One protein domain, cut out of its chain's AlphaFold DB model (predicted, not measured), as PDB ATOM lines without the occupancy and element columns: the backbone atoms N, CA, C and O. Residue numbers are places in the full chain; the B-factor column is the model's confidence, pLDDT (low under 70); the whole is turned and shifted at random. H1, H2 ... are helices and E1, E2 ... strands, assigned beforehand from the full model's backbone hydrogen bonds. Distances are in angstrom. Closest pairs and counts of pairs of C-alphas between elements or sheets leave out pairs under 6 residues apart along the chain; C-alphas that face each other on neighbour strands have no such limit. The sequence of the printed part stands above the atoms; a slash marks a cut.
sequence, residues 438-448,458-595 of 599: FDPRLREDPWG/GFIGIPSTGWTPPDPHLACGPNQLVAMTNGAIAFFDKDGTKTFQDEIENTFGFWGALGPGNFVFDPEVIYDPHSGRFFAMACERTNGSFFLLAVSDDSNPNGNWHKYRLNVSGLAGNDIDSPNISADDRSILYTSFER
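Overview. This is residues 438 to 448 and 458 to 595 of the 599 residues of an uncharacterized protein of Armatimonadetes bacterium (UniProt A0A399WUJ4). Three twisted antiparallel sheets stand in a fan like neighbouring blades of a propeller: the four-stranded sheet E5 E6 E7 E8 is in the middle, with the four-stranded sheet E1 E2 E3 E4 on one side and the hairpin E9 E10 on the other. The first two sheets are only partly face to face, E1 and E2 coming near E5 while E4 and E8 diverge, and the long link of residues 503 to 519 loops through that opening. The first printed piece, with H1, lies off to one side. The printed part has 149 residues, two short helices and ten strands in the order H1, E1 to E8, H2, E9, E10, and is mostly strand. It is compact, with a radius of gyration of the C-alphas of 15.0 A and spans of 44 by 42 by 24 A.

Along the chain. The longest strands by residues, with 9 each, are E5, residues 520 to 528, 23.3 A from first to last C-alpha, and E6, residues 533 to 541, 26.5 A; E7, residues 545 to 552, spans 23.3 A and E8, residues 561 to 567, 19.3 A. C-alpha 520 is at (7.992, 16.856, -29.025). The other large sheet has E1, residues 473 to 476, E2, residues 480 to 485, E3, residues 488 to 493, and E4, residues 498 to 502. E9 is residues 576 to 583, 20.4 A, and E10 is residues 588 to 594, 19.1 A, ending at C-alpha 594, (-0.046, 21.660, -16.260). H1, residues 440 to 443, begins at (23.857, 17.341, -32.228); H2 is residues 569 to 572.

Arrangement. E5 E6 E7 E8 is a twisted meander, each strand the antiparallel neighbour of the one before; N 524 and O 537 are 2.8 A apart, N 548 and O 538 2.9 A, N 564 and O 549 2.8 A. E1 E2 E3 E4 is another meander, with N 475 and O 482 at 2.8 A, N 483 and O 490 at 2.9 A, and N 491 and O 500 at 2.9 A, within hydrogen-bond range. In the hairpin E9 and E10, N 580 and O 591 are 2.8 A apart. The sheets form a stack of sheets, face to face in turn. The closest C-alphas of E1 and E5, Ala 475 and Ile 526, are 4.7 A apart; those of E5 and E9, Asp 522 and Ser 578, 6.0 A. E4 and E8 are apart. H2 only grazes the sheet E5 E6 E7 E8. Both helices are too short for an O i to N i+4 pair; the one O i to N i+3 pair is within range in H1 and not in H2.

Size, cuts and confidence. The C-alphas farthest apart, Trp 447 and Arg 586, are 47.3 A from each other. Residues 449 to 457 are not printed, and C-alphas 448 and 458 are 16.7 A apart across this cut. The link E4 to E5 is long, with 17 residues. Mean pLDDT of the printed part is 85.6; residues 439 to 448, 458 to 459, 572 and 593 to 595 are under 70.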
ATOM      1  N   PHE A 438      18.816  20.128 -26.832       74.88
ATOM      2  CA  PHE A 438      19.364  19.401 -27.977       74.88
ATOM      3  C   PHE A 438      20.812  19.810 -28.268       74.88
ATOM      4  O   PHE A 438      21.090  20.984 -28.519       74.88
ATOM      5  N   ASP A 439      21.722  18.834 -28.312       68.00
ATOM      6  CA  ASP A 439      23.089  18.989 -28.813       68.00
ATOM      7  C   ASP A 439      23.398  17.914 -29.875       68.00
ATOM      8  O   ASP A 439      23.518  16.726 -29.552       68.00
ATOM      9  N   PRO A 440      23.591  18.294 -31.153       63.62
ATOM     10  CA  PRO A 440      23.857  17.341 -32.228       63.62
ATOM     11  C   PRO A 440      25.177  16.573 -32.057       63.62
ATOM     12  O   PRO A 440      25.351  15.531 -32.687       63.62
ATOM     13  N   ARG A 441      26.103  17.042 -31.208       56.00
ATOM     14  CA  ARG A 441      27.367  16.345 -30.911       56.00
ATOM     15  C   ARG A 441      27.166  15.090 -30.063       56.00
ATOM     16  O   ARG A 441      28.055  14.250 -30.024       56.00
ATOM     17  N   LEU A 442      26.008  14.947 -29.417       59.41
ATOM     18  CA  LEU A 442      25.675  13.793 -28.583       59.41
ATOM     19  C   LEU A 442      25.085  12.619 -29.387       59.41
ATOM     20  O   LEU A 442      24.713  11.621 -28.783       59.41
ATOM     21  N   ARG A 443      24.980  12.704 -30.722       55.59
ATOM     22  CA  ARG A 443      24.364  11.667 -31.578       55.59
ATOM     23  C   ARG A 443      25.248  10.436 -31.868       55.59
ATOM     24  O   ARG A 443      24.744   9.469 -32.431       55.59
ATOM     25  N   GLU A 444      26.537  10.437 -31.509       55.56
ATOM     26  CA  GLU A 444      27.478   9.355 -31.866       55.56
ATOM     27  C   GLU A 444      28.095   8.626 -30.657       55.56
ATOM     28  O   GLU A 444      28.586   9.247 -29.715       55.56
ATOM     29  N   ASP A 445      28.134   7.289 -30.741       54.22
ATOM     30  CA  ASP A 445      29.038   6.435 -29.960       54.22
ATOM     31  C   ASP A 445      30.485   6.691 -30.436       54.22
ATOM     32  O   ASP A 445      30.782   6.449 -31.613       54.22
ATOM     33  N   PRO A 446      31.415   7.136 -29.568       49.22
ATOM     34  CA  PRO A 446      32.814   7.347 -29.945       49.22
ATOM     35  C   PRO A 446      33.530   6.064 -30.417       49.22
ATOM     36  O   PRO A 446      34.646   6.159 -30.947       49.22
ATOM     37  N   TRP A 447      32.891   4.894 -30.262       51.66
ATOM     38  CA  TRP A 447      33.361   3.557 -30.625       51.66
ATOM     39  C   TRP A 447      32.288   2.670 -31.291       51.66
ATOM     40  O   TRP A 447      32.264   1.480 -30.986       51.66
ATOM     41  N   GLY A 448      31.450   3.227 -32.181       52.78
ATOM     42  CA  GLY A 448      30.310   2.585 -32.875       52.78
ATOM     43  C   GLY A 448      30.261   1.037 -32.987       52.78
ATOM     44  O   GLY A 448      31.274   0.346 -33.093       52.78
ATOM     45  N   GLY A 458      20.946  -9.379 -24.361       61.00
ATOM     46  CA  GLY A 458      20.396  -8.066 -24.774       61.00
ATOM     47  C   GLY A 458      20.811  -7.552 -26.157       61.00
ATOM     48  O   GLY A 458      21.555  -8.211 -26.874       61.00
ATOM     49  N   PHE A 459      20.334  -6.353 -26.516       68.31
ATOM     50  CA  PHE A 459      20.616  -5.667 -27.785       68.31
ATOM     51  C   PHE A 459      20.673  -4.138 -27.617       68.31
ATOM     52  O   PHE A 459      20.267  -3.601 -26.587       68.31
ATOM     53  N   ILE A 460      21.181  -3.426 -28.629       73.12
ATOM     54  CA  ILE A 460      21.207  -1.953 -28.646       73.12
ATOM     55  C   ILE A 460      19.830  -1.428 -29.072       73.12
ATOM     56  O   ILE A 460      19.411  -1.672 -30.201       73.12
ATOM     57  N   GLY A 461      19.164  -0.690 -28.179       81.12
ATOM     58  CA  GLY A 461      17.897  -0.003 -28.448       81.12
ATOM     59  C   GLY A 461      18.073   1.280 -29.272       81.12
ATOM     60  O   GLY A 461      18.702   1.283 -30.331       81.12
ATOM     61  N   ILE A 462      17.511   2.391 -28.792       87.12
ATOM     62  CA  ILE A 462      17.685   3.707 -29.421       87.12
ATOM     63  C   ILE A 462      18.982   4.341 -28.885       87.12
ATOM     64  O   ILE A 462      19.094   4.541 -27.674       87.12
ATOM     65  N   PRO A 463      19.987   4.624 -29.739       79.38
ATOM     66  CA  PRO A 463      21.186   5.343 -29.316       79.38
ATOM     67  C   PRO A 463      20.855   6.808 -29.008       79.38
ATOM     68  O   PRO A 463      19.790   7.298 -29.369       79.38
ATOM     69  N   SER A 464      21.783   7.525 -28.373       81.25
ATOM     70  CA  SER A 464      21.588   8.944 -28.060       81.25
ATOM     71  C   SER A 464      21.131   9.746 -29.288       81.25
ATOM     72  O   SER A 464      21.755   9.713 -30.348       81.25
ATOM     73  N   THR A 465      20.026  10.471 -29.135       82.88
ATOM     74  CA  THR A 465      19.383  11.250 -30.205       82.88
ATOM     75  C   THR A 465      19.855  12.699 -30.251       82.88
ATOM     76  O   THR A 465      19.531  13.414 -31.199       82.88
ATOM     77  N   GLY A 466      20.637  13.134 -29.259       74.50
ATOM     78  CA  GLY A 466      21.016  14.532 -29.066       74.50
ATOM     79  C   GLY A 466      20.227  15.251 -27.970       74.50
ATOM     80  O   GLY A 466      20.650  16.326 -27.558       74.50
ATOM     81  N   TRP A 467      19.122  14.680 -27.481       78.88
ATOM     82  CA  TRP A 467      18.267  15.291 -26.456       78.88
ATOM     83  C   TRP A 467      18.659  14.897 -25.024       78.88
ATOM     84  O   TRP A 467      19.000  13.743 -24.763       78.88
ATOM     85  N   THR A 468      18.603  15.850 -24.089       73.75
ATOM     86  CA  THR A 468      18.851  15.638 -22.650       73.75
ATOM     87  C   THR A 468      17.750  16.281 -21.792       73.75
ATOM     88  O   THR A 468      17.588  17.499 -21.903       73.75
ATOM     89  N   PRO A 469      17.071  15.520 -20.901       76.81
ATOM     90  CA  PRO A 469      17.192  14.064 -20.725       76.81
ATOM     91  C   PRO A 469      16.639  13.276 -21.938       76.81
ATOM     92  O   PRO A 469      15.906  13.839 -22.749       76.81
ATOM     93  N   PRO A 470      17.031  12.001 -22.132       76.19
ATOM     94  CA  PRO A 470      16.555  11.190 -23.256       76.19
ATOM     95  C   PRO A 470      15.177  10.544 -23.032       76.19
ATOM     96  O   PRO A 470      14.624  10.024 -23.990       76.19
ATOM     97  N   ASP A 471      14.652  10.520 -21.806       87.31
ATOM     98  CA  ASP A 471      13.341   9.962 -21.417       87.31
ATOM     99  C   ASP A 471      12.984   8.618 -22.081       87.31
ATOM    100  O   ASP A 471      12.036   8.521 -22.862       87.31
ATOM    101  N   PRO A 472      13.784   7.561 -21.831       90.50
ATOM    102  CA  PRO A 472      13.581   6.270 -22.463       90.50
ATOM    103  C   PRO A 472      12.368   5.534 -21.885       90.50
ATOM    104  O   PRO A 472      12.287   5.312 -20.676       90.50
ATOM    105  N   HIS A 473      11.501   5.034 -22.763       93.88
ATOM    106  CA  HIS A 473      10.382   4.161 -22.415       93.88
ATOM    107  C   HIS A 473      10.297   2.945 -23.349       93.88
ATOM    108  O   HIS A 473      10.751   2.989 -24.495       93.88
ATOM    109  N   LEU A 474       9.740   1.829 -22.866       94.94
ATOM    110  CA  LEU A 474       9.665   0.569 -23.614       94.94
ATOM    111  C   LEU A 474       8.353  -0.172 -23.343       94.94
ATOM    112  O   LEU A 474       8.024  -0.478 -22.201       94.94
ATOM    113  N   ALA A 475       7.682  -0.591 -24.412       96.44
ATOM    114  CA  ALA A 475       6.564  -1.521 -24.372       96.44
ATOM    115  C   ALA A 475       6.955  -2.887 -24.933       96.44
ATOM    116  O   ALA A 475       7.600  -3.009 -25.978       96.44
ATOM    117  N   CYS A 476       6.493  -3.936 -24.259       96.31
ATOM    118  CA  CYS A 476       6.765  -5.321 -24.605       96.31
ATOM    119  C   CYS A 476       5.477  -6.001 -25.087       96.31
ATOM    120  O   CYS A 476       4.638  -6.374 -24.272       96.31
ATOM    121  N   GLY A 477       5.318  -6.172 -26.404       94.38
ATOM    122  CA  GLY A 477       4.216  -6.955 -26.979       94.38
ATOM    123  C   GLY A 477       4.563  -8.443 -27.114       94.38
ATOM    124  O   GLY A 477       5.616  -8.873 -26.640       94.38
ATOM    125  N   PRO A 478       3.734  -9.258 -27.789       95.50
ATOM    126  CA  PRO A 478       3.953 -10.701 -27.895       95.50
ATOM    127  C   PRO A 478       5.236 -11.046 -28.659       95.50
ATOM    128  O   PRO A 478       6.038 -11.847 -28.189       95.50
ATOM    129  N   ASN A 479       5.466 -10.380 -29.797       94.44
ATOM    130  CA  ASN A 479       6.574 -10.688 -30.712       94.44
ATOM    131  C   ASN A 479       7.554  -9.525 -30.913       94.44
ATOM    132  O   ASN A 479       8.657  -9.736 -31.399       94.44
ATOM    133  N   GLN A 480       7.152  -8.305 -30.559       96.12
ATOM    134  CA  GLN A 480       7.901  -7.082 -30.845       96.12
ATOM    135  C   GLN A 480       8.052  -6.243 -29.574       96.12
ATOM    136  O   GLN A 480       7.303  -6.396 -28.599       96.12
ATOM    137  N   LEU A 481       9.045  -5.371 -29.592       96.94
ATOM    138  CA  LEU A 481       9.326  -4.348 -28.601       96.94
ATOM    139  C   LEU A 481       9.188  -2.988 -29.280       96.94
ATOM    140  O   LEU A 481       9.639  -2.820 -30.412       96.94
ATOM    141  N   VAL A 482       8.592  -2.023 -28.588       98.19
ATOM    142  CA  VAL A 482       8.555  -0.625 -29.032       98.19
ATOM    143  C   VAL A 482       9.282   0.204 -27.996       98.19
ATOM    144  O   VAL A 482       8.885   0.204 -26.835       98.19
ATOM    145  N   ALA A 483      10.346   0.881 -28.410       97.12
ATOM    146  CA  ALA A 483      11.090   1.811 -27.578       97.12
ATOM    147  C   ALA A 483      10.832   3.241 -28.042       97.12
ATOM    148  O   ALA A 483      10.660   3.487 -29.239       97.12
ATOM    149  N   MET A 484      10.858   4.176 -27.103       96.81
ATOM    150  CA  MET A 484      10.824   5.604 -27.379       96.81
ATOM    151  C   MET A 484      11.833   6.339 -26.504       96.81
ATOM    152  O   MET A 484      12.136   5.895 -25.402       96.81
ATOM    153  N   THR A 485      12.355   7.441 -27.024       94.06
ATOM    154  CA  THR A 485      13.168   8.441 -26.324       94.06
ATOM    155  C   THR A 485      12.774   9.808 -26.861       94.06
ATOM    156  O   THR A 485      12.228   9.898 -27.966       94.06
ATOM    157  N   ASN A 486      13.117  10.890 -26.168       92.31
ATOM    158  CA  ASN A 486      13.158  12.200 -26.813       92.31
ATOM    159  C   ASN A 486      13.960  12.070 -28.121       92.31
ATOM    160  O   ASN A 486      15.048  11.479 -28.142       92.31
ATOM    161  N   GLY A 487      13.395  12.520 -29.240       91.69
ATOM    162  CA  GLY A 487      14.000  12.395 -30.567       91.69
ATOM    163  C   GLY A 487      13.740  11.120 -31.366       91.69
ATOM    164  O   GLY A 487      14.120  11.105 -32.536       91.69
ATOM    165  N   ALA A 488      13.163  10.044 -30.811       95.62
ATOM    166  CA  ALA A 488      12.989   8.815 -31.593       95.62
ATOM    167  C   ALA A 488      11.957   7.812 -31.059       95.62
ATOM    168  O   ALA A 488      11.740   7.654 -29.861       95.62
ATOM    169  N   ILE A 489      11.400   7.044 -31.995       97.94
ATOM    170  CA  ILE A 489      10.660   5.802 -31.760       97.94
ATOM    171  C   ILE A 489      11.286   4.690 -32.605       97.94
ATOM    172  O   ILE A 489      11.669   4.917 -33.754       97.94
ATOM    173  N   ALA A 490      11.413   3.483 -32.056       97.75
ATOM    174  CA  ALA A 490      11.979   2.339 -32.768       97.75
ATOM    175  C   ALA A 490      11.313   1.019 -32.374       97.75
ATOM    176  O   ALA A 490      10.905   0.833 -31.225       97.75
ATOM    177  N   PHE A 491      11.230   0.094 -33.332       98.00
ATOM    178  CA  PHE A 491      10.639  -1.233 -33.149       98.00
ATOM    179  C   PHE A 491      11.705  -2.313 -33.291       98.00
ATOM    180  O   PHE A 491      12.587  -2.215 -34.149       98.00
ATOM    181  N   PHE A 492      11.613  -3.345 -32.457       95.38
ATOM    182  CA  PHE A 492      12.581  -4.434 -32.415       95.38
ATOM    183  C   PHE A 492      11.901  -5.789 -32.262       95.38
ATOM    184  O   PHE A 492      10.986  -5.939 -31.450       95.38
ATOM    185  N   ASP A 493      12.416  -6.796 -32.962       91.38
ATOM    186  CA  ASP A 493      12.143  -8.194 -32.645       91.38
ATOM    187  C   ASP A 493      12.640  -8.529 -31.226       91.38
ATOM    188  O   ASP A 493      13.477  -7.830 -30.646       91.38
ATOM    189  N   LYS A 494      12.148  -9.628 -30.637       86.81
ATOM    190  CA  LYS A 494      12.580 -10.072 -29.292       86.81
ATOM    191  C   LYS A 494      14.065 -10.408 -29.191       86.81
ATOM    192  O   LYS A 494      14.605 -10.392 -28.088       86.81
ATOM    193  N   ASP A 495      14.701 -10.723 -30.314       77.19
ATOM    194  CA  ASP A 495      16.142 -10.955 -30.400       77.19
ATOM    195  C   ASP A 495      16.953  -9.655 -30.531       77.19
ATOM    196  O   ASP A 495      18.183  -9.686 -30.490       77.19
ATOM    197  N   GLY A 496      16.274  -8.508 -30.644       78.44
ATOM    198  CA  GLY A 496      16.890  -7.200 -30.780       78.44
ATOM    199  C   GLY A 496      17.089  -6.706 -32.200       78.44
ATOM    200  O   GLY A 496      17.679  -5.638 -32.393       78.44
ATOM    201  N   THR A 497      16.608  -7.440 -33.201       85.25
ATOM    202  CA  THR A 497      16.645  -6.985 -34.589       85.25
ATOM    203  C   THR A 497      15.757  -5.756 -34.750       85.25
ATOM    204  O   THR A 497      14.542  -5.827 -34.591       85.25
ATOM    205  N   LYS A 498      16.355  -4.602 -35.067       91.62
ATOM    206  CA  LYS A 498      15.612  -3.358 -35.303       91.62
ATOM    207  C   LYS A 498      14.869  -3.430 -36.635       91.62
ATOM    208  O   LYS A 498      15.500  -3.506 -37.687       91.62
ATOM    209  N   THR A 499      13.545  -3.361 -36.584       95.69
ATOM    210  CA  THR A 499      12.663  -3.460 -37.757       95.69
ATOM    211  C   THR A 499      12.213  -2.092 -38.269       95.69
ATOM    212  O   THR A 499      11.962  -1.937 -39.463       95.69
ATOM    213  N   PHE A 500      12.193  -1.076 -37.400       97.06
ATOM    214  CA  PHE A 500      11.778   0.288 -37.734       97.06
ATOM    215  C   PHE A 500      12.446   1.319 -36.816       97.06
ATOM    216  O   PHE A 500      12.737   1.021 -35.656       97.06
ATOM    217  N   GLN A 501      12.662   2.536 -37.319       95.31
ATOM    218  CA  GLN A 501      13.012   3.707 -36.513       95.31
ATOM    219  C   GLN A 501      12.593   4.993 -37.227       95.31
ATOM    220  O   GLN A 501      12.766   5.093 -38.441       95.31
ATOM    221  N   ASP A 502      12.118   5.973 -36.462       95.94
ATOM    222  CA  ASP A 502      11.769   7.308 -36.951       95.94
ATOM    223  C   ASP A 502      12.000   8.381 -35.869       95.94
ATOM    224  O   ASP A 502      12.095   8.050 -34.683       95.94
ATOM    225  N   GLU A 503      12.098   9.652 -36.271       94.00
ATOM    226  CA  GLU A 503      12.090  10.795 -35.338       94.00
ATOM    227  C   GLU A 503      10.668  11.014 -34.795       94.00
ATOM    228  O   GLU A 503       9.693  10.609 -35.428       94.00
ATOM    229  N   ILE A 504      10.505  11.636 -33.624       94.38
ATOM    230  CA  ILE A 504       9.162  11.919 -33.071       94.38
ATOM    231  C   ILE A 504       8.692  13.347 -33.365       94.38
ATOM    232  O   ILE A 504       7.492  13.623 -33.335       94.38
ATOM    233  N   GLU A 505       9.624  14.239 -33.685       89.44
ATOM    234  CA  GLU A 505       9.389  15.634 -34.019       89.44
ATOM    235  C   GLU A 505       9.104  15.850 -35.515       89.44
ATOM    236  O   GLU A 505       9.431  15.034 -36.380       89.44
ATOM    237  N   ASN A 506       8.597  17.048 -35.823       87.44
ATOM    238  CA  ASN A 506       8.477  17.615 -37.165       87.44
ATOM    239  C   ASN A 506       7.508  16.889 -38.113       87.44
ATOM    240  O   ASN A 506       6.995  15.799 -37.874       87.44
ATOM    241  N   THR A 507       7.281  17.506 -39.274       86.69
ATOM    242  CA  THR A 507       6.362  17.015 -40.315       86.69
ATOM    243  C   THR A 507       6.845  15.757 -41.041       86.69
ATOM    244  O   THR A 507       6.119  15.229 -41.880       86.69
ATOM    245  N   PHE A 508       8.072  15.305 -40.778       86.06
ATOM    246  CA  PHE A 508       8.677  14.139 -41.422       86.06
ATOM    247  C   PHE A 508       8.832  12.933 -40.486       86.06
ATOM    248  O   PHE A 508       9.089  11.851 -40.997       86.06
ATOM    249  N   GLY A 509       8.680  13.115 -39.169       90.44
ATOM    250  CA  GLY A 509       8.804  12.037 -38.193       90.44
ATOM    251  C   GLY A 509       7.545  11.179 -38.075       90.44
ATOM    252  O   GLY A 509       6.589  11.294 -38.851       90.44
ATOM    253  N   PHE A 510       7.493  10.375 -37.018       96.44
ATOM    254  CA  PHE A 510       6.449   9.395 -36.767       96.44
ATOM    255  C   PHE A 510       5.059  10.034 -36.750       96.44
ATOM    256  O   PHE A 510       4.129   9.512 -37.363       96.44
ATOM    257  N   TRP A 511       4.885  11.196 -36.124       96.31
ATOM    258  CA  TRP A 511       3.614  11.932 -36.151       96.31
ATOM    259  C   TRP A 511       3.488  12.927 -37.307       96.31
ATOM    260  O   TRP A 511       2.496  13.648 -37.377       96.31
ATOM    261  N   GLY A 512       4.432  12.945 -38.247       91.00
ATOM    262  CA  GLY A 512       4.606  14.000 -39.242       91.00
ATOM    263  C   GLY A 512       3.366  14.339 -40.068       91.00
ATOM    264  O   GLY A 512       3.100  15.512 -40.329       91.00
ATOM    265  N   ALA A 513       2.532  13.343 -40.382       91.06
ATOM    266  CA  ALA A 513       1.266  13.536 -41.097       91.06
ATOM    267  C   ALA A 513       0.246  14.423 -40.347       91.06
ATOM    268  O   ALA A 513      -0.659  14.975 -40.968       91.06
ATOM    269  N   LEU A 514       0.386  14.569 -39.025       90.88
ATOM    270  CA  LEU A 514      -0.442  15.444 -38.188       90.88
ATOM    271  C   LEU A 514       0.099  16.879 -38.096       90.88
ATOM    272  O   LEU A 514      -0.556  17.742 -37.512       90.88
ATOM    273  N   GLY A 515       1.288  17.122 -38.651       88.56
ATOM    274  CA  GLY A 515       1.988  18.399 -38.604       88.56
ATOM    275  C   GLY A 515       2.425  18.856 -37.205       88.56
ATOM    276  O   GLY A 515       2.161  20.017 -36.881       88.56
ATOM    277  N   PRO A 516       3.049  18.001 -36.368       87.25
ATOM    278  CA  PRO A 516       3.629  18.452 -35.108       87.25
ATOM    279  C   PRO A 516       4.814  19.391 -35.367       87.25
ATOM    280  O   PRO A 516       5.475  19.326 -36.409       87.25
ATOM    281  N   GLY A 517       5.078  20.278 -34.412       85.38
ATOM    282  CA  GLY A 517       6.239  21.155 -34.444       85.38
ATOM    283  C   GLY A 517       7.554  20.460 -34.097       85.38
ATOM    284  O   GLY A 517       7.678  19.236 -34.094       85.38
ATOM    285  N   ASN A 518       8.563  21.279 -33.817       84.25
ATOM    286  CA  ASN A 518       9.942  20.844 -33.601       84.25
ATOM    287  C   ASN A 518      10.273  20.508 -32.141       84.25
ATOM    288  O   ASN A 518      11.427  20.212 -31.845       84.25
ATOM    289  N   PHE A 519       9.295  20.595 -31.238       88.88
ATOM    290  CA  PHE A 519       9.477  20.284 -29.826       88.88
ATOM    291  C   PHE A 519       8.402  19.301 -29.361       88.88
ATOM    292  O   PHE A 519       7.299  19.689 -28.956       88.88
ATOM    293  N   VAL A 520       8.750  18.019 -29.493       92.75
ATOM    294  CA  VAL A 520       7.992  16.856 -29.025       92.75
ATOM    295  C   VAL A 520       8.850  16.144 -27.983       92.75
ATOM    296  O   VAL A 520      10.026  15.902 -28.237       92.75
ATOM    297  N   PHE A 521       8.292  15.869 -26.811       91.44
ATOM    298  CA  PHE A 521       9.050  15.448 -25.634       91.44
ATOM    299  C   PHE A 521       8.214  14.565 -24.699       91.44
ATOM    300  O   PHE A 521       7.009  14.402 -24.907       91.44
ATOM    301  N   ASP A 522       8.877  13.982 -23.703       91.00
ATOM    302  CA  ASP A 522       8.337  13.050 -22.711       91.00
ATOM    303  C   ASP A 522       7.517  11.909 -23.347       91.00
ATOM    304  O   ASP A 522       6.295  11.816 -23.160       91.00
ATOM    305  N   PRO A 523       8.140  11.068 -24.189       94.38
ATOM    306  CA  PRO A 523       7.419  10.008 -24.851       94.38
ATOM    307  C   PRO A 523       7.092   8.862 -23.899       94.38
ATOM    308  O   PRO A 523       7.901   8.430 -23.085       94.38
ATOM    309  N   GLU A 524       5.922   8.284 -24.114       94.81
ATOM    310  CA  GLU A 524       5.400   7.156 -23.364       94.81
ATOM    311  C   GLU A 524       4.920   6.076 -24.326       94.81
ATOM    312  O   GLU A 524       4.361   6.360 -25.387       94.81
ATOM    313  N   VAL A 525       5.102   4.812 -23.954       95.88
ATOM    314  CA  VAL A 525       4.625   3.691 -24.774       95.88
ATOM    315  C   VAL A 525       4.225   2.481 -23.948       95.88
ATOM    316  O   VAL A 525       5.018   1.958 -23.178       95.88
ATOM    317  N   ILE A 526       3.013   1.971 -24.151       96.31
ATOM    318  CA  ILE A 526       2.510   0.769 -23.473       96.31
ATOM    319  C   ILE A 526       1.996  -0.259 -24.480       96.31
ATOM    320  O   ILE A 526       1.617   0.078 -25.602       96.31
ATOM    321  N   TYR A 527       1.970  -1.525 -24.067       95.19
ATOM    322  CA  TYR A 527       1.251  -2.585 -24.767       95.19
ATOM    323  C   TYR A 527       0.066  -3.016 -23.910       95.19
ATOM    324  O   TYR A 527       0.258  -3.447 -22.772       95.19
ATOM    325  N   ASP A 528      -1.142  -2.915 -24.455       92.56
ATOM    326  CA  ASP A 528      -2.347  -3.404 -23.795       92.56
ATOM    327  C   ASP A 528      -2.703  -4.808 -24.321       92.56
ATOM    328  O   ASP A 528      -3.058  -4.963 -25.497       92.56
ATOM    329  N   PRO A 529      -2.643  -5.850 -23.473       87.56
ATOM    330  CA  PRO A 529      -2.980  -7.207 -23.877       87.56
ATOM    331  C   PRO A 529      -4.480  -7.414 -24.128       87.56
ATOM    332  O   PRO A 529      -4.829  -8.391 -24.790       87.56
ATOM    333  N   HIS A 530      -5.362  -6.541 -23.629       86.44
ATOM    334  CA  HIS A 530      -6.807  -6.685 -23.823       86.44
ATOM    335  C   HIS A 530      -7.228  -6.331 -25.251       86.44
ATOM    336  O   HIS A 530      -7.972  -7.081 -25.884       86.44
ATOM    337  N   SER A 531      -6.725  -5.215 -25.780       89.12
ATOM    338  CA  SER A 531      -6.939  -4.803 -27.171       89.12
ATOM    339  C   SER A 531      -5.928  -5.410 -28.146       89.12
ATOM    340  O   SER A 531      -6.173  -5.407 -29.357       89.12
ATOM    341  N   GLY A 532      -4.812  -5.933 -27.629       93.44
ATOM    342  CA  GLY A 532      -3.720  -6.494 -28.411       93.44
ATOM    343  C   GLY A 532      -2.964  -5.432 -29.200       93.44
ATOM    344  O   GLY A 532      -2.609  -5.689 -30.346       93.44
ATOM    345  N   ARG A 533      -2.773  -4.232 -28.639       95.56
ATOM    346  CA  ARG A 533      -2.245  -3.058 -29.355       95.56
ATOM    347  C   ARG A 533      -1.185  -2.327 -28.549       95.56
ATOM    348  O   ARG A 533      -1.181  -2.351 -27.319       95.56
ATOM    349  N   PHE A 534      -0.315  -1.635 -29.267       96.94
ATOM    350  CA  PHE A 534       0.593  -0.648 -28.712       96.94
ATOM    351  C   PHE A 534      -0.052   0.733 -28.726       96.94
ATOM    352  O   PHE A 534      -0.729   1.114 -29.683       96.94
ATOM    353  N   PHE A 535       0.219   1.492 -27.673       96.06
ATOM    354  CA  PHE A 535      -0.174   2.884 -27.528       96.06
ATOM    355  C   PHE A 535       1.093   3.690 -27.305       96.06
ATOM    356  O   PHE A 535       1.808   3.425 -26.344       96.06
ATOM    357  N   ALA A 536       1.372   4.638 -28.192       96.06
ATOM    358  CA  ALA A 536       2.498   5.557 -28.094       96.06
ATOM    359  C   ALA A 536       1.974   6.980 -27.901       96.06
ATOM    360  O   ALA A 536       1.000   7.377 -28.545       96.06
ATOM    361  N   MET A 537       2.618   7.749 -27.036       94.56
ATOM    362  CA  MET A 537       2.238   9.112 -26.700       94.56
ATOM    363  C   MET A 537       3.476   9.998 -26.578       94.56
ATOM    364  O   MET A 537       4.549   9.505 -26.254       94.56
ATOM    365  N   ALA A 538       3.328  11.292 -26.839       94.12
ATOM    366  CA  ALA A 538       4.297  12.315 -26.458       94.12
ATOM    367  C   ALA A 538       3.596  13.667 -26.244       94.12
ATOM    368  O   ALA A 538       2.509  13.912 -26.790       94.12
ATOM    369  N   CYS A 539       4.227  14.555 -25.481       92.25
ATOM    370  CA  CYS A 539       3.846  15.960 -25.393       92.25
ATOM    371  C   CYS A 539       4.400  16.741 -26.585       92.25
ATOM    372  O   CYS A 539       5.499  16.481 -27.063       92.25
ATOM    373  N   GLU A 540       3.670  17.754 -27.037       91.75
ATOM    374  CA  GLU A 540       4.163  18.742 -27.992       91.75
ATOM    375  C   GLU A 540       3.886  20.150 -27.470       91.75
ATOM    376  O   GLU A 540       2.761  20.476 -27.074       91.75
ATOM    377  N   ARG A 541       4.905  21.012 -27.546       88.31
ATOM    378  CA  ARG A 541       4.811  22.432 -27.196       88.31
ATOM    379  C   ARG A 541       5.225  23.304 -28.374       88.31
ATOM    380  O   ARG A 541       6.367  23.741 -28.482       88.31
ATOM    381  N   THR A 542       4.261  23.591 -29.246       81.31
ATOM    382  CA  THR A 542       4.457  24.456 -30.421       81.31
ATOM    383  C   THR A 542       3.262  25.394 -30.578       81.31
ATOM    384  O   THR A 542       2.254  25.036 -31.186       81.31
ATOM    385  N   ASN A 543       3.361  26.609 -30.022       81.00
ATOM    386  CA  ASN A 543       2.265  27.597 -29.980       81.00
ATOM    387  C   ASN A 543       0.964  27.058 -29.344       81.00
ATOM    388  O   ASN A 543      -0.139  27.402 -29.768       81.00
ATOM    389  N   GLY A 544       1.111  26.193 -28.345       85.56
ATOM    390  CA  GLY A 544       0.034  25.467 -27.682       85.56
ATOM    391  C   GLY A 544       0.553  24.150 -27.114       85.56
ATOM    392  O   GLY A 544       1.659  23.730 -27.457       85.56
ATOM    393  N   SER A 545      -0.257  23.517 -26.272       88.50
ATOM    394  CA  SER A 545      -0.008  22.190 -25.711       88.50
ATOM    395  C   SER A 545      -0.830  21.142 -26.443       88.50
ATOM    396  O   SER A 545      -2.057  21.279 -26.566       88.50
ATOM    397  N   PHE A 546      -0.172  20.079 -26.899       90.38
ATOM    398  CA  PHE A 546      -0.833  18.971 -27.572       90.38
ATOM    399  C   PHE A 546      -0.364  17.625 -27.032       90.38
ATOM    400  O   PHE A 546       0.822  17.435 -26.783       90.38
ATOM    401  N   PHE A 547      -1.290  16.672 -26.936       91.06
ATOM    402  CA  PHE A 547      -0.919  15.263 -26.875       91.06
ATOM    403  C   PHE A 547      -0.867  14.696 -28.284       91.06
ATOM    404  O   PHE A 547      -1.855  14.748 -29.028       91.06
ATOM    405  N   LEU A 548       0.281  14.133 -28.635       93.56
ATOM    406  CA  LEU A 548       0.417  13.251 -29.780       93.56
ATOM    407  C   LEU A 548       0.145  11.835 -29.298       93.56
ATOM    408  O   LEU A 548       0.770  11.375 -28.353       93.56
ATOM    409  N   LEU A 549      -0.808  11.160 -29.930       93.31
ATOM    410  CA  LEU A 549      -1.196   9.790 -29.613       93.31
ATOM    411  C   LEU A 549      -1.107   8.951 -30.879       93.31
ATOM    412  O   LEU A 549      -1.477   9.403 -31.962       93.31
ATOM    413  N   ALA A 550      -0.648   7.718 -30.755       95.50
ATOM    414  CA  ALA A 550      -0.719   6.721 -31.801       95.50
ATOM    415  C   ALA A 550      -1.170   5.385 -31.206       95.50
ATOM    416  O   ALA A 550      -0.705   4.989 -30.142       95.50
ATOM    417  N   VAL A 551      -2.055   4.685 -31.914       95.94
ATOM    418  CA  VAL A 551      -2.496   3.330 -31.561       95.94
ATOM    419  C   VAL A 551      -2.252   2.401 -32.741       95.94
ATOM    420  O   VAL A 551      -2.688   2.716 -33.853       95.94
ATOM    421  N   SER A 552      -1.564   1.282 -32.522       97.50
ATOM    422  CA  SER A 552      -1.315   0.304 -33.583       97.50
ATOM    423  C   SER A 552      -2.607  -0.404 -34.003       97.50
ATOM    424  O   SER A 552      -3.569  -0.521 -33.230       97.50
ATOM    425  N   ASP A 553      -2.660  -0.866 -35.251       94.62
ATOM    426  CA  ASP A 553      -3.792  -1.608 -35.808       94.62
ATOM    427  C   ASP A 553      -3.913  -3.041 -35.256       94.62
ATOM    428  O   ASP A 553      -5.030  -3.573 -35.216       94.62
ATOM    429  N   ASP A 554      -2.823  -3.613 -34.747       96.38
ATOM    430  CA  ASP A 554      -2.777  -4.869 -33.994       96.38
ATOM    431  C   ASP A 554      -1.495  -4.992 -33.132       96.38
ATOM    432  O   ASP A 554      -0.872  -3.992 -32.764       96.38
ATOM    433  N   SER A 555      -1.107  -6.218 -32.757       96.88
ATOM    434  CA  SER A 555       0.060  -6.501 -31.907       96.88
ATOM    435  C   SER A 555       1.400  -6.443 -32.649       96.88
ATOM    436  O   SER A 555       2.437  -6.758 -32.060       96.88
ATOM    437  N   ASN A 556       1.401  -6.090 -33.934       96.81
ATOM    438  CA  ASN A 556       2.583  -5.840 -34.737       96.81
ATOM    439  C   ASN A 556       2.738  -4.324 -34.974       96.81
ATOM    440  O   ASN A 556       2.030  -3.744 -35.793       96.81
ATOM    441  N   PRO A 557       3.711  -3.660 -34.326       97.06
ATOM    442  CA  PRO A 557       3.908  -2.225 -34.475       97.06
ATOM    443  C   PRO A 557       4.398  -1.831 -35.879       97.06
ATOM    444  O   PRO A 557       4.325  -0.660 -36.226       97.06
ATOM    445  N   ASN A 558       4.852  -2.773 -36.717       96.69
ATOM    446  CA  ASN A 558       5.224  -2.496 -38.111       96.69
ATOM    447  C   ASN A 558       4.008  -2.328 -39.048       96.69
ATOM    448  O   ASN A 558       4.186  -2.051 -40.234       96.69
ATOM    449  N   GLY A 559       2.791  -2.546 -38.537       91.44
ATOM    450  CA  GLY A 559       1.532  -2.318 -39.239       91.44
ATOM    451  C   GLY A 559       1.132  -0.841 -39.306       91.44
ATOM    452  O   GLY A 559       1.954   0.074 -39.199       91.44
ATOM    453  N   ASN A 560      -0.160  -0.592 -39.508       94.62
ATOM    454  CA  ASN A 560      -0.676   0.770 -39.546       94.62
ATOM    455  C   ASN A 560      -0.869   1.323 -38.133       94.62
ATOM    456  O   ASN A 560      -1.117   0.600 -37.173       94.62
ATOM    457  N   TRP A 561      -0.831   2.648 -38.023       97.38
ATOM    458  CA  TRP A 561      -1.098   3.351 -36.774       97.38
ATOM    459  C   TRP A 561      -2.177   4.405 -36.978       97.38
ATOM    460  O   TRP A 561      -2.120   5.206 -37.915       97.38
ATOM    461  N   HIS A 562      -3.128   4.447 -36.055       95.62
ATOM    462  CA  HIS A 562      -4.098   5.523 -35.946       95.62
ATOM    463  C   HIS A 562      -3.504   6.627 -35.078       95.62
ATOM    464  O   HIS A 562      -3.268   6.410 -33.891       95.62
ATOM    465  N   LYS A 563      -3.231   7.790 -35.675       95.88
ATOM    466  CA  LYS A 563      -2.510   8.890 -35.025       95.88
ATOM    467  C   LYS A 563      -3.437  10.077 -34.776       95.88
ATOM    468  O   LYS A 563      -4.231  10.438 -35.644       95.88
ATOM    469  N   TYR A 564      -3.305  10.699 -33.611       93.81
ATOM    470  CA  TYR A 564      -4.115  11.825 -33.160       93.81
ATOM    471  C   TYR A 564      -3.223  12.929 -32.598       93.81
ATOM    472  O   TYR A 564      -2.210  12.654 -31.961       93.81
ATOM    473  N   ARG A 565      -3.624  14.181 -32.827       92.62
ATOM    474  CA  ARG A 565      -3.005  15.379 -32.256       92.62
ATOM    475  C   ARG A 565      -4.090  16.153 -31.531       92.62
ATOM    476  O   ARG A 565      -4.951  16.767 -32.160       92.62
ATOM    477  N   LEU A 566      -4.097  16.045 -30.211       90.31
ATOM    478  CA  LEU A 566      -5.163  16.542 -29.352       90.31
ATOM    479  C   LEU A 566      -4.733  17.873 -28.748       90.31
ATOM    480  O   LEU A 566      -3.791  17.911 -27.967       90.31
ATOM    481  N   ASN A 567      -5.415  18.964 -29.100       90.56
ATOM    482  CA  ASN A 567      -5.146  20.267 -28.496       90.56
ATOM    483  C   ASN A 567      -5.709  20.305 -27.071       90.56
ATOM    484  O   ASN A 567      -6.926  20.293 -26.886       90.56
ATOM    485  N   VAL A 568      -4.821  20.393 -26.084       86.88
ATOM    486  CA  VAL A 568      -5.170  20.457 -24.658       86.88
ATOM    487  C   VAL A 568      -4.908  21.831 -24.050       86.88
ATOM    488  O   VAL A 568      -5.098  22.021 -22.853       86.88
ATOM    489  N   SER A 569      -4.565  22.825 -24.873       84.88
ATOM    490  CA  SER A 569      -4.245  24.184 -24.413       84.88
ATOM    491  C   SER A 569      -5.377  24.829 -23.606       84.88
ATOM    492  O   SER A 569      -5.134  25.593 -22.680       84.88
ATOM    493  N   GLY A 570      -6.634  24.514 -23.941       80.56
ATOM    494  CA  GLY A 570      -7.808  25.007 -23.211       80.56
ATOM    495  C   GLY A 570      -8.077  24.304 -21.874       80.56
ATOM    496  O   GLY A 570      -8.927  24.772 -21.124       80.56
ATOM    497  N   LEU A 571      -7.395  23.188 -21.595       75.19
ATOM    498  CA  LEU A 571      -7.537  22.392 -20.370       75.19
ATOM    499  C   LEU A 571      -6.355  22.571 -19.412       75.19
ATOM    500  O   LEU A 571      -6.569  22.551 -18.208       75.19
ATOM    501  N   ALA A 572      -5.142  22.706 -19.955       67.75
ATOM    502  CA  ALA A 572      -3.881  22.623 -19.214       67.75
ATOM    503  C   ALA A 572      -2.869  23.714 -19.626       67.75
ATOM    504  O   ALA A 572      -1.661  23.525 -19.505       67.75
ATOM    505  N   GLY A 573      -3.339  24.822 -20.210       75.38
ATOM    506  CA  GLY A 573      -2.473  25.911 -20.662       75.38
ATOM    507  C   GLY A 573      -1.465  25.495 -21.745       75.38
ATOM    508  O   GLY A 573      -1.563  24.431 -22.354       75.38
ATOM    509  N   ASN A 574      -0.468  26.342 -22.006       80.81
ATOM    510  CA  ASN A 574       0.551  26.117 -23.048       80.81
ATOM    511  C   ASN A 574       1.837  25.444 -22.514       80.81
ATOM    512  O   ASN A 574       2.905  25.586 -23.117       80.81
ATOM    513  N   ASP A 575       1.755  24.774 -21.361       76.69
ATOM    514  CA  ASP A 575       2.915  24.232 -20.650       76.69
ATOM    515  C   ASP A 575       2.586  22.884 -19.982       76.69
ATOM    516  O   ASP A 575       2.630  22.752 -18.761       76.69
ATOM    517  N   ILE A 576       2.179  21.900 -20.789       81.50
ATOM    518  CA  ILE A 576       2.045  20.503 -20.337       81.50
ATOM    519  C   ILE A 576       3.425  19.856 -20.161       81.50
ATOM    520  O   ILE A 576       4.344  20.169 -20.918       81.50
ATOM    521  N   ASP A 577       3.552  18.956 -19.190       79.06
ATOM    522  CA  ASP A 577       4.788  18.225 -18.874       79.06
ATOM    523  C   ASP A 577       4.448  16.833 -18.299       79.06
ATOM    524  O   ASP A 577       3.360  16.623 -17.733       79.06
ATOM    525  N   SER A 578       5.370  15.880 -18.456       74.44
ATOM    526  CA  SER A 578       5.388  14.585 -17.771       74.44
ATOM    527  C   SER A 578       4.080  13.798 -17.941       74.44
ATOM    528  O   SER A 578       3.384  13.499 -16.955       74.44
ATOM    529  N   PRO A 579       3.673  13.509 -19.191       79.25
ATOM    530  CA  PRO A 579       2.448  12.795 -19.451       79.25
ATOM    531  C   PRO A 579       2.608  11.328 -19.021       79.25
ATOM    532  O   PRO A 579       3.697  10.774 -19.033       79.25
ATOM    533  N   ASN A 580       1.520  10.684 -18.621       82.69
ATOM    534  CA  ASN A 580       1.481   9.257 -18.327       82.69
ATOM    535  C   ASN A 580       0.262   8.641 -19.014       82.69
ATOM    536  O   ASN A 580      -0.795   9.273 -19.126       82.69
ATOM    537  N   ILE A 581       0.407   7.396 -19.461       86.00
ATOM    538  CA  ILE A 581      -0.646   6.648 -20.150       86.00
ATOM    539  C   ILE A 581      -0.897   5.304 -19.470       86.00
ATOM    540  O   ILE A 581       0.020   4.592 -19.072       86.00
ATOM    541  N   SER A 582      -2.170   4.937 -19.374       82.12
ATOM    542  CA  SER A 582      -2.607   3.598 -18.978       82.12
ATOM    543  C   SER A 582      -3.856   3.210 -19.760       82.12
ATOM    544  O   SER A 582      -4.615   4.084 -20.178       82.12
ATOM    545  N   ALA A 583      -4.079   1.916 -19.966       81.62
ATOM    546  CA  ALA A 583      -5.252   1.407 -20.668       81.62
ATOM    547  C   ALA A 583      -5.852   0.204 -19.928       81.62
ATOM    548  O   ALA A 583      -5.123  -0.569 -19.303       81.62
ATOM    549  N   ASP A 584      -7.173   0.058 -20.020       76.88
ATOM    550  CA  ASP A 584      -7.923  -1.133 -19.624       76.88
ATOM    551  C   ASP A 584      -8.903  -1.562 -20.735       76.88
ATOM    552  O   ASP A 584      -8.874  -1.043 -21.852       76.88
ATOM    553  N   ASP A 585      -9.785  -2.525 -20.448       75.69
ATOM    554  CA  ASP A 585     -10.724  -3.084 -21.429       75.69
ATOM    555  C   ASP A 585     -11.787  -2.086 -21.931       75.69
ATOM    556  O   ASP A 585     -12.550  -2.408 -22.850       75.69
ATOM    557  N   ARG A 586     -11.881  -0.887 -21.338       75.75
ATOM    558  CA  ARG A 586     -12.953   0.090 -21.595       75.75
ATOM    559  C   ARG A 586     -12.478   1.522 -21.766       75.75
ATOM    560  O   ARG A 586     -13.248   2.350 -22.254       75.75
ATOM    561  N   SER A 587     -11.268   1.842 -21.336       75.56
ATOM    562  CA  SER A 587     -10.798   3.208 -21.204       75.56
ATOM    563  C   SER A 587      -9.293   3.317 -21.406       75.56
ATOM    564  O   SER A 587      -8.529   2.381 -21.185       75.56
ATOM    565  N   ILE A 588      -8.877   4.505 -21.837       76.00
ATOM    566  CA  ILE A 588      -7.478   4.914 -21.831       76.00
ATOM    567  C   ILE A 588      -7.411   6.158 -20.960       76.00
ATOM    568  O   ILE A 588      -8.147   7.123 -21.194       76.00
ATOM    569  N   LEU A 589      -6.563   6.112 -19.940       77.62
ATOM    570  CA  LEU A 589      -6.308   7.228 -19.049       77.62
ATOM    571  C   LEU A 589      -5.028   7.931 -19.482       77.62
ATOM    572  O   LEU A 589      -3.972   7.306 -19.572       77.62
ATOM    573  N   TYR A 590      -5.149   9.239 -19.684       74.00
ATOM    574  CA  TYR A 590      -4.035  10.143 -19.926       74.00
ATOM    575  C   TYR A 590      -3.980  11.135 -18.777       74.00
ATOM    576  O   TYR A 590      -4.979  11.795 -18.475       74.00
ATOM    577  N   THR A 591      -2.824  11.245 -18.144       77.62
ATOM    578  CA  THR A 591      -2.561  12.287 -17.154       77.62
ATOM    579  C   THR A 591      -1.350  13.084 -17.597       77.62
ATOM    580  O   THR A 591      -0.487  12.577 -18.298       77.62
ATOM    581  N   SER A 592      -1.306  14.358 -17.242       70.25
ATOM    582  CA  SER A 592      -0.151  15.230 -17.440       70.25
ATOM    583  C   SER A 592      -0.275  16.361 -16.438       70.25
ATOM    584  O   SER A 592      -1.375  16.649 -15.948       70.25
ATOM    585  N   PHE A 593       0.846  16.984 -16.118       66.00
ATOM    586  CA  PHE A 593       0.863  18.143 -15.255       66.00
ATOM    587  C   PHE A 593       0.798  19.395 -16.124       66.00
ATOM    588  O   PHE A 593       1.610  19.583 -17.026       66.00
ATOM    589  N   GLU A 594      -0.178  20.264 -15.854       62.03
ATOM    590  CA  GLU A 594      -0.046  21.660 -16.260       62.03
ATOM    591  C   GLU A 594       1.021  22.280 -15.366       62.03
ATOM    592  O   GLU A 594       0.937  22.203 -14.134       62.03
ATOM    593  N   ARG A 595       1.987  22.959 -15.974       57.28
ATOM    594  CA  ARG A 595       2.893  23.858 -15.269       57.28
ATOM    595  C   ARG A 595       2.150  25.135 -14.867       57.28
ATOM    596  O   ARG A 595       2.452  26.241 -15.303       57.28
TER     597      ARG A 595